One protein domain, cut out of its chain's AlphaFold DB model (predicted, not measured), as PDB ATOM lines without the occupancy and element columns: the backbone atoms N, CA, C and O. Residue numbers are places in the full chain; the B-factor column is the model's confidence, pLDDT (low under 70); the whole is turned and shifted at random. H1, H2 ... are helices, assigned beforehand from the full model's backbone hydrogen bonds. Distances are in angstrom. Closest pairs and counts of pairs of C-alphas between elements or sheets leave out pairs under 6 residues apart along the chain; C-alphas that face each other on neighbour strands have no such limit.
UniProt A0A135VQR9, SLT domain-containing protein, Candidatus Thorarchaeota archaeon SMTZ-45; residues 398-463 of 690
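What this domain is: This is residues 398 to 463 of the 690 residues of the protein "SLT domain-containing protein" of Candidatus Thorarchaeota archaeon SMTZ-45 (UniProt A0A135VQR9). One long helix, H2, makes the length of this model, and three shorter helices pack along one side of it: H1 folds back over its first half, and the hairpin of H3 and H4 crosses it farther along. H1 stays apart from H3 and H4, and it is H2 that joins the two groups. The printed part has 66 residues with four named helices, H1, H2, H3 and H4 along the chain, and no named strand; its class is all helix. It is compact, with a radius of gyration of the C-alphas of 11.9 A, and elongated in outline, spanning 36 by 20 by 19 A.

Where its parts are: Find C-alpha 398 at (-36.650, -7.773, 19.182), where H1 begins; it covers residues 398 to 405 and is 10.3 A long. Go on to C-alpha 413 at (-46.536, -10.784, 4.695); from there H2, residues 413 to 433, runs 30.2 A, with a kink of 25 degrees near residue 426. H3 follows at residues 441 to 447, 10.0 A long. H4 covers residues 449 to 461, is 17.9 A long and ends at C-alpha 461, (-36.982, -15.105, 31.370).

How they stand to each other: Begin at H2, the hub, which touches the three other helices. H1 touches residues 416 to 423 of H2 alone, and the closest C-alphas, those of Ile 403 and Lys 416, are 5.8 A apart. H1 and H2 form a helical hairpin, running opposite ways at a steep tilt of 42 degrees. Look next at residues 420 to 427 of H2, which alone touch H3; the closest C-alphas, of Asp 424 and Tyr 441, are 5.6 A apart. The two helices are only just about perpendicular, at 72 degrees. Residues 455 to 459 of H4 touch residues 426 to 430 of H2, with the C-alphas of Val 427 and Ala 459 closest at 5.8 A. These two are also only just about perpendicular, at 70.1 degrees. H3 and H4 form a second helical hairpin, opposite ways at a steep tilt of 42 degrees; H3 touches residues 451 to 455 of H4 alone, and the C-alphas of Leu 444 and Leu 452 are closest at 5.1 A. H1 and H3 are only just apart, with a closest C-alpha distance of 8.3 A, and H1 and H4 are apart. In H1, H2, H3 and H4 every O i to N i+4 pair is within hydrogen-bond range.

The domain as a whole: The C-alphas farthest apart, those of Ile 410 and Thr 463, are 36.7 A apart. The printed part has no cut. The link from H3 to H4 is tight, and those from H1 to H2 and from H2 to H3 are short. The mean pLDDT of the printed part is 77.5; look for values under 70 at residues 398 to 403, 405 to 412 and 461.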
ATOM      1  N   ASP A 398     -37.187  -8.147  20.500       56.44
ATOM      2  CA  ASP A 398     -36.650  -7.773  19.182       56.44
ATOM      3  C   ASP A 398     -37.496  -8.339  18.036       56.44
ATOM      4  O   ASP A 398     -37.706  -7.668  17.025       56.44
ATOM      5  N   LEU A 399     -38.040  -9.550  18.202       61.44
ATOM      6  CA  LEU A 399     -39.026 -10.125  17.286       61.44
ATOM      7  C   LEU A 399     -40.282  -9.255  17.231       61.44
ATOM      8  O   LEU A 399     -40.753  -8.943  16.139       61.44
ATOM      9  N   ALA A 400     -40.798  -8.809  18.381       61.38
ATOM     10  CA  ALA A 400     -41.950  -7.914  18.449       61.38
ATOM     11  C   ALA A 400     -41.682  -6.556  17.775       61.38
ATOM     12  O   ALA A 400     -42.520  -6.091  16.998       61.38
ATOM     13  N   VAL A 401     -40.507  -5.960  18.000       61.19
ATOM     14  CA  VAL A 401     -40.064  -4.719  17.337       61.19
ATOM     15  C   VAL A 401     -39.927  -4.926  15.826       61.19
ATOM     16  O   VAL A 401     -40.369  -4.093  15.033       61.19
ATOM     17  N   ARG A 402     -39.375  -6.065  15.395       62.44
ATOM     18  CA  ARG A 402     -39.247  -6.403  13.975       62.44
ATOM     19  C   ARG A 402     -40.612  -6.598  13.317       62.44
ATOM     20  O   ARG A 402     -40.819  -6.068  12.228       62.44
ATOM     21  N   ILE A 403     -41.558  -7.266  13.981       68.25
ATOM     22  CA  ILE A 403     -42.949  -7.408  13.518       68.25
ATOM     23  C   ILE A 403     -43.624  -6.035  13.350       68.25
ATOM     24  O   ILE A 403     -44.308  -5.835  12.344       68.25
ATOM     25  N   GLU A 404     -43.420  -5.097  14.286       70.00
ATOM     26  CA  GLU A 404     -43.906  -3.706  14.174       70.00
ATOM     27  C   GLU A 404     -43.254  -2.964  12.992       70.00
ATOM     28  O   GLU A 404     -43.929  -2.206  12.297       70.00
ATOM     29  N   SER A 405     -41.963  -3.198  12.727       60.72
ATOM     30  CA  SER A 405     -41.222  -2.526  11.647       60.72
ATOM     31  C   SER A 405     -41.565  -3.020  10.232       60.72
ATOM     32  O   SER A 405     -41.334  -2.308   9.251       60.72
ATOM     33  N   LEU A 406     -42.111  -4.236  10.102       67.06
ATOM     34  CA  LEU A 406     -42.479  -4.811   8.810       67.06
ATOM     35  C   LEU A 406     -43.736  -4.132   8.255       67.06
ATOM     36  O   LEU A 406     -44.837  -4.262   8.799       67.06
ATOM     37  N   GLN A 407     -43.563  -3.458   7.116       60.59
ATOM     38  CA  GLN A 407     -44.656  -2.869   6.344       60.59
ATOM     39  C   GLN A 407     -45.675  -3.936   5.926       60.59
ATOM     40  O   GLN A 407     -45.293  -5.021   5.482       60.59
ATOM     41  N   ASP A 408     -46.965  -3.599   5.990       64.38
ATOM     42  CA  ASP A 408     -48.071  -4.460   5.549       64.38
ATOM     43  C   ASP A 408     -48.175  -4.499   4.015       64.38
ATOM     44  O   ASP A 408     -49.124  -4.010   3.406       64.38
ATOM     45  N   ASN A 409     -47.164  -5.079   3.371       66.25
ATOM     46  CA  ASN A 409     -47.115  -5.312   1.934       66.25
ATOM     47  C   ASN A 409     -46.995  -6.816   1.627       66.25
ATOM     48  O   ASN A 409     -46.695  -7.634   2.498       66.25
ATOM     49  N   ILE A 410     -47.266  -7.199   0.375       55.72
ATOM     50  CA  ILE A 410     -47.316  -8.612  -0.040       55.72
ATOM     51  C   ILE A 410     -45.966  -9.315   0.177       55.72
ATOM     52  O   ILE A 410     -45.954 -10.475   0.573       55.72
ATOM     53  N   GLN A 411     -44.848  -8.609  -0.018       63.16
ATOM     54  CA  GLN A 411     -43.498  -9.173   0.091       63.16
ATOM     55  C   GLN A 411     -43.113  -9.529   1.535       63.16
ATOM     56  O   GLN A 411     -42.464 -10.545   1.761       63.16
ATOM     57  N   ASN A 412     -43.555  -8.743   2.518       68.88
ATOM     58  CA  ASN A 412     -43.226  -8.950   3.932       68.88
ATOM     59  C   ASN A 412     -44.276  -9.774   4.692       68.88
ATOM     60  O   ASN A 412     -44.087 -10.088   5.868       68.88
ATOM     61  N   ARG A 413     -45.395 -10.125   4.046       73.62
ATOM     62  CA  ARG A 413     -46.536 -10.784   4.695       73.62
ATOM     63  C   ARG A 413     -46.183 -12.156   5.266       73.62
ATOM     64  O   ARG A 413     -46.629 -12.481   6.366       73.62
ATOM     65  N   ASP A 414     -45.420 -12.955   4.530       74.06
ATOM     66  CA  ASP A 414     -45.073 -14.316   4.949       74.06
ATOM     67  C   ASP A 414     -44.009 -14.314   6.050       74.06
ATOM     68  O   ASP A 414     -44.132 -15.060   7.022       74.06
ATOM     69  N   GLU A 415     -43.048 -13.390   5.979       71.75
ATOM     70  CA  GLU A 415     -42.069 -13.170   7.048       71.75
ATOM     71  C   GLU A 415     -42.749 -12.667   8.330       71.75
ATOM     72  O   GLU A 415     -42.545 -13.225   9.406       71.75
ATOM     73  N   LYS A 416     -43.654 -11.682   8.230       73.44
ATOM     74  CA  LYS A 416     -44.420 -11.182   9.382       73.44
ATOM     75  C   LYS A 416     -45.242 -12.291  10.038       73.44
ATOM     76  O   LYS A 416     -45.253 -12.402  11.261       73.44
ATOM     77  N   LYS A 417     -45.896 -13.148   9.245       79.50
ATOM     78  CA  LYS A 417     -46.623 -14.324   9.757       79.50
ATOM     79  C   LYS A 417     -45.701 -15.311  10.468       79.50
ATOM     80  O   LYS A 417     -46.082 -15.821  11.518       79.50
ATOM     81  N   ARG A 418     -44.517 -15.582   9.911       79.25
ATOM     82  CA  ARG A 418     -43.531 -16.485  10.514       79.25
ATOM     83  C   ARG A 418     -43.070 -15.970  11.878       79.25
ATOM     84  O   ARG A 418     -43.132 -16.723  12.844       79.25
ATOM     85  N   LEU A 419     -42.684 -14.697  11.966       72.50
ATOM     86  CA  LEU A 419     -42.229 -14.086  13.221       72.50
ATOM     87  C   LEU A 419     -43.350 -14.053  14.273       72.50
ATOM     88  O   LEU A 419     -43.119 -14.371  15.436       72.50
ATOM     89  N   VAL A 420     -44.588 -13.741  13.868       81.06
ATOM     90  CA  VAL A 420     -45.755 -13.813  14.765       81.06
ATOM     91  C   VAL A 420     -45.980 -15.239  15.274       81.06
ATOM     92  O   VAL A 420     -46.243 -15.415  16.458       81.06
ATOM     93  N   ALA A 421     -45.847 -16.261  14.422       77.75
ATOM     94  CA  ALA A 421     -46.000 -17.659  14.829       77.75
ATOM     95  C   ALA A 421     -44.918 -18.111  15.828       77.75
ATOM     96  O   ALA A 421     -45.192 -18.912  16.725       77.75
ATOM     97  N   GLU A 422     -43.701 -17.583  15.695       77.94
ATOM     98  CA  GLU A 422     -42.601 -17.828  16.627       77.94
ATOM     99  C   GLU A 422     -42.892 -17.222  18.007       77.94
ATOM    100  O   GLU A 422     -42.856 -17.937  19.011       77.94
ATOM    101  N   VAL A 423     -43.305 -15.950  18.057       78.00
ATOM    102  CA  VAL A 423     -43.713 -15.301  19.314       78.00
ATOM    103  C   VAL A 423     -44.922 -16.005  19.933       78.00
ATOM    104  O   VAL A 423     -44.915 -16.294  21.131       78.00
ATOM    105  N   ASP A 424     -45.929 -16.345  19.122       83.31
ATOM    106  CA  ASP A 424     -47.117 -17.099  19.538       83.31
ATOM    107  C   ASP A 424     -46.745 -18.419  20.214       83.31
ATOM    108  O   ASP A 424     -47.370 -18.802  21.202       83.31
ATOM    109  N   THR A 425     -45.738 -19.123  19.698       84.06
ATOM    110  CA  THR A 425     -45.287 -20.401  20.261       84.06
ATOM    111  C   THR A 425     -44.770 -20.224  21.685       84.06
ATOM    112  O   THR A 425     -45.124 -21.006  22.568       84.06
ATOM    113  N   GLU A 426     -43.980 -19.183  21.940       81.62
ATOM    114  CA  GLU A 426     -43.407 -18.944  23.266       81.62
ATOM    115  C   GLU A 426     -44.437 -18.392  24.260       81.62
ATOM    116  O   GLU A 426     -44.545 -18.903  25.377       81.62
ATOM    117  N   VAL A 427     -45.280 -17.429  23.861       83.69
ATOM    118  CA  VAL A 427     -46.335 -16.924  24.760       83.69
ATOM    119  C   VAL A 427     -47.385 -17.995  25.058       83.69
ATOM    120  O   VAL A 427     -47.902 -18.038  26.173       83.69
ATOM    121  N   LYS A 428     -47.657 -18.930  24.133       85.12
ATOM    122  CA  LYS A 428     -48.526 -20.090  24.402       85.12
ATOM    123  C   LYS A 428     -47.934 -21.038  25.434       85.12
ATOM    124  O   LYS A 428     -48.703 -21.583  26.217       85.12
ATOM    125  N   LYS A 429     -46.611 -21.228  25.497       83.44
ATOM    126  CA  LYS A 429     -45.984 -22.026  26.572       83.44
ATOM    127  C   LYS A 429     -46.256 -21.409  27.938       83.44
ATOM    128  O   LYS A 429     -46.704 -22.116  28.842       83.44
ATOM    129  N   VAL A 430     -46.086 -20.090  28.053       85.19
ATOM    130  CA  VAL A 430     -46.468 -19.338  29.258       85.19
ATOM    131  C   VAL A 430     -47.963 -19.508  29.530       85.19
ATOM    132  O   VAL A 430     -48.350 -19.878  30.634       85.19
ATOM    133  N   GLY A 431     -48.810 -19.354  28.514       83.50
ATOM    134  CA  GLY A 431     -50.258 -19.511  28.631       83.50
ATOM    135  C   GLY A 431     -50.671 -20.886  29.153       83.50
ATOM    136  O   GLY A 431     -51.396 -20.982  30.138       83.50
ATOM    137  N   MET A 432     -50.151 -21.962  28.559       84.00
ATOM    138  CA  MET A 432     -50.381 -23.341  29.004       84.00
ATOM    139  C   MET A 432     -49.954 -23.548  30.459       84.00
ATOM    140  O   MET A 432     -50.672 -24.187  31.226       84.00
ATOM    141  N   SER A 433     -48.823 -22.965  30.864       82.62
ATOM    142  CA  SER A 433     -48.285 -23.117  32.219       82.62
ATOM    143  C   SER A 433     -49.144 -22.470  33.317       82.62
ATOM    144  O   SER A 433     -49.054 -22.900  34.472       82.62
ATOM    145  N   ILE A 434     -49.996 -21.501  32.953       85.75
ATOM    146  CA  ILE A 434     -50.926 -20.791  33.849       85.75
ATOM    147  C   ILE A 434     -52.409 -21.070  33.529       85.75
ATOM    148  O   ILE A 434     -53.298 -20.354  33.987       85.75
ATOM    149  N   GLY A 435     -52.706 -22.095  32.720       82.00
ATOM    150  CA  GLY A 435     -54.078 -22.485  32.370       82.00
ATOM    151  C   GLY A 435     -54.781 -21.593  31.335       82.00
ATOM    152  O   GLY A 435     -55.965 -21.780  31.069       82.00
ATOM    153  N   SER A 436     -54.067 -20.665  30.704       85.00
ATOM    154  CA  SER A 436     -54.576 -19.738  29.686       85.00
ATOM    155  C   SER A 436     -53.959 -20.028  28.308       85.00
ATOM    156  O   SER A 436     -53.189 -19.216  27.798       85.00
ATOM    157  N   PRO A 437     -54.259 -21.180  27.671       78.12
ATOM    158  CA  PRO A 437     -53.584 -21.620  26.442       78.12
ATOM    159  C   PRO A 437     -53.918 -20.764  25.209       78.12
ATOM    160  O   PRO A 437     -53.158 -20.747  24.242       78.12
ATOM    161  N   ASN A 438     -55.039 -20.039  25.234       84.06
ATOM    162  CA  ASN A 438     -55.547 -19.264  24.101       84.06
ATOM    163  C   ASN A 438     -54.955 -17.847  24.066       84.06
ATOM    164  O   ASN A 438     -55.684 -16.857  24.128       84.06
ATOM    165  N   VAL A 439     -53.628 -17.753  23.988       87.19
ATOM    166  CA  VAL A 439     -52.899 -16.481  23.877       87.19
ATOM    167  C   VAL A 439     -52.157 -16.376  22.550       87.19
ATOM    168  O   VAL A 439     -51.698 -17.372  21.991       87.19
ATOM    169  N   SER A 440     -52.069 -15.151  22.038       89.62
ATOM    170  CA  SER A 440     -51.345 -14.813  20.814       89.62
ATOM    171  C   SER A 440     -50.756 -13.410  20.914       89.62
ATOM    172  O   SER A 440     -51.296 -12.555  21.618       89.62
ATOM    173  N   TYR A 441     -49.690 -13.151  20.164       88.56
ATOM    174  CA  TYR A 441     -49.063 -11.845  19.994       88.56
ATOM    175  C   TYR A 441     -50.098 -10.771  19.645       88.56
ATOM    176  O   TYR A 441     -50.180  -9.742  20.311       88.56
ATOM    177  N   THR A 442     -50.954 -11.031  18.653       85.94
ATOM    178  CA  THR A 442     -51.979 -10.075  18.208       85.94
ATOM    179  C   THR A 442     -53.039  -9.815  19.278       85.94
ATOM    180  O   THR A 442     -53.477  -8.677  19.451       85.94
ATOM    181  N   GLY A 443     -53.439 -10.851  20.020       88.75
ATOM    182  CA  GLY A 443     -54.385 -10.731  21.125       88.75
ATOM    183  C   GLY A 443     -53.808  -9.938  22.297       88.75
ATOM    184  O   GLY A 443     -54.512  -9.119  22.882       88.75
ATOM    185  N   LEU A 444     -52.529 -10.145  22.614       90.25
ATOM    186  CA  LEU A 444     -51.815  -9.422  23.667       90.25
ATOM    187  C   LEU A 444     -51.574  -7.960  23.283       90.25
ATOM    188  O   LEU A 444     -51.917  -7.077  24.063       90.25
ATOM    189  N   LEU A 445     -51.111  -7.694  22.059       86.56
ATOM    190  CA  LEU A 445     -50.905  -6.336  21.549       86.56
ATOM    191  C   LEU A 445     -52.202  -5.512  21.588       86.56
ATOM    192  O   LEU A 445     -52.191  -4.354  21.995       86.56
ATOM    193  N   ARG A 446     -53.346  -6.125  21.249       90.81
ATOM    194  CA  ARG A 446     -54.665  -5.471  21.324       90.81
ATOM    195  C   ARG A 446     -55.065  -5.075  22.749       90.81
ATOM    196  O   ARG A 446     -55.870  -4.163  22.917       90.81
ATOM    197  N   ARG A 447     -54.534  -5.760  23.764       87.38
ATOM    198  CA  ARG A 447     -54.772  -5.460  25.186       87.38
ATOM    199  C   ARG A 447     -53.841  -4.369  25.726       87.38
ATOM    200  O   ARG A 447     -54.090  -3.889  26.826       87.38
ATOM    201  N   GLY A 448     -52.813  -3.984  24.971       87.88
ATOM    202  CA  GLY A 448     -51.860  -2.928  25.313       87.88
ATOM    203  C   GLY A 448     -50.408  -3.390  25.191       87.88
ATOM    204  O   GLY A 448     -50.101  -4.562  25.409       87.88
ATOM    205  N   LYS A 449     -49.507  -2.452  24.870       77.38
ATOM    206  CA  LYS A 449     -48.067  -2.726  24.743       77.38
ATOM    207  C   LYS A 449     -47.462  -3.210  26.062       77.38
ATOM    208  O   LYS A 449     -46.783  -4.224  26.062       77.38
ATOM    209  N   ASP A 450     -47.856  -2.611  27.184       80.00
ATOM    210  CA  ASP A 450     -47.419  -3.046  28.520       80.00
ATOM    211  C   ASP A 450     -47.803  -4.510  28.810       80.00
ATOM    212  O   ASP A 450     -47.018  -5.277  29.362       80.00
ATOM    213  N   VAL A 451     -48.999  -4.935  28.376       86.19
ATOM    214  CA  VAL A 451     -49.464  -6.325  28.524       86.19
ATOM    215  C   VAL A 451     -48.652  -7.269  27.644       86.19
ATOM    216  O   VAL A 451     -48.311  -8.366  28.081       86.19
ATOM    217  N   LEU A 452     -48.352  -6.867  26.409       84.50
ATOM    218  CA  LEU A 452     -47.475  -7.639  25.537       84.50
ATOM    219  C   LEU A 452     -46.083  -7.783  26.171       84.50
ATOM    220  O   LEU A 452     -45.587  -8.900  26.275       84.50
ATOM    221  N   ASP A 453     -45.506  -6.696  26.676       80.50
ATOM    222  CA  ASP A 453     -44.168  -6.679  27.265       80.50
ATOM    223  C   ASP A 453     -44.070  -7.543  28.530       80.50
ATOM    224  O   ASP A 453     -43.083  -8.265  28.700       80.50
ATOM    225  N   GLU A 454     -45.101  -7.546  29.388       83.19
ATOM    226  CA  GLU A 454     -45.209  -8.460  30.538       83.19
ATOM    227  C   GLU A 454     -45.117  -9.932  30.088       83.19
ATOM    228  O   GLU A 454     -44.360 -10.724  30.656       83.19
ATOM    229  N   TRP A 455     -45.842 -10.300  29.028       87.25
ATOM    230  CA  TRP A 455     -45.877 -11.667  28.500       87.25
ATOM    231  C   TRP A 455     -44.600 -12.072  27.758       87.25
ATOM    232  O   TRP A 455     -44.130 -13.199  27.931       87.25
ATOM    233  N   LEU A 456     -44.014 -11.173  26.962       81.94
ATOM    234  CA  LEU A 456     -42.733 -11.417  26.293       81.94
ATOM    235  C   LEU A 456     -41.606 -11.569  27.316       81.94
ATOM    236  O   LEU A 456     -40.761 -12.453  27.174       81.94
ATOM    237  N   SER A 457     -41.626 -10.765  28.382       79.50
ATOM    238  CA  SER A 457     -40.672 -10.885  29.489       79.50
ATOM    239  C   SER A 457     -40.836 -12.215  30.220       79.50
ATOM    240  O   SER A 457     -39.838 -12.874  30.515       79.50
ATOM    241  N   ALA A 458     -42.077 -12.657  30.446       77.94
ATOM    242  CA  ALA A 458     -42.337 -13.949  31.067       77.94
ATOM    243  C   ALA A 458     -41.831 -15.127  30.223       77.94
ATOM    244  O   ALA A 458     -41.201 -16.047  30.750       77.94
ATOM    245  N   ALA A 459     -42.051 -15.066  28.910       79.94
ATOM    246  CA  ALA A 459     -41.595 -16.077  27.963       79.94
ATOM    247  C   ALA A 459     -40.065 -16.091  27.796       79.94
ATOM    248  O   ALA A 459     -39.469 -17.159  27.690       79.94
ATOM    249  N   THR A 460     -39.423 -14.919  27.826       72.94
ATOM    250  CA  THR A 460     -37.965 -14.784  27.680       72.94
ATOM    251  C   THR A 460     -37.227 -15.265  28.929       72.94
ATOM    252  O   THR A 460     -36.269 -16.028  28.835       72.94
ATOM    253  N   ASN A 461     -37.684 -14.846  30.110       68.25
ATOM    254  CA  ASN A 461     -36.982 -15.105  31.370       68.25
ATOM    255  C   ASN A 461     -37.354 -16.452  32.001       68.25
ATOM    256  O   ASN A 461     -36.701 -16.894  32.947       68.25
ATOM    257  N   ASN A 462     -38.404 -17.107  31.490       75.12
ATOM    258  CA  ASN A 462     -39.004 -18.296  32.093       75.12
ATOM    259  C   ASN A 462     -39.417 -18.060  33.566       75.12
ATOM    260  O   ASN A 462     -39.282 -18.933  34.425       75.12
ATOM    261  N   THR A 463     -39.881 -16.840  33.854       80.38
ATOM    262  CA  THR A 463     -40.356 -16.365  35.164       80.38
ATOM    263  C   THR A 463     -41.530 -15.422  34.949       80.38
ATOM    264  O   THR A 463     -41.429 -14.541  34.105       80.38
TER     265      THR A 463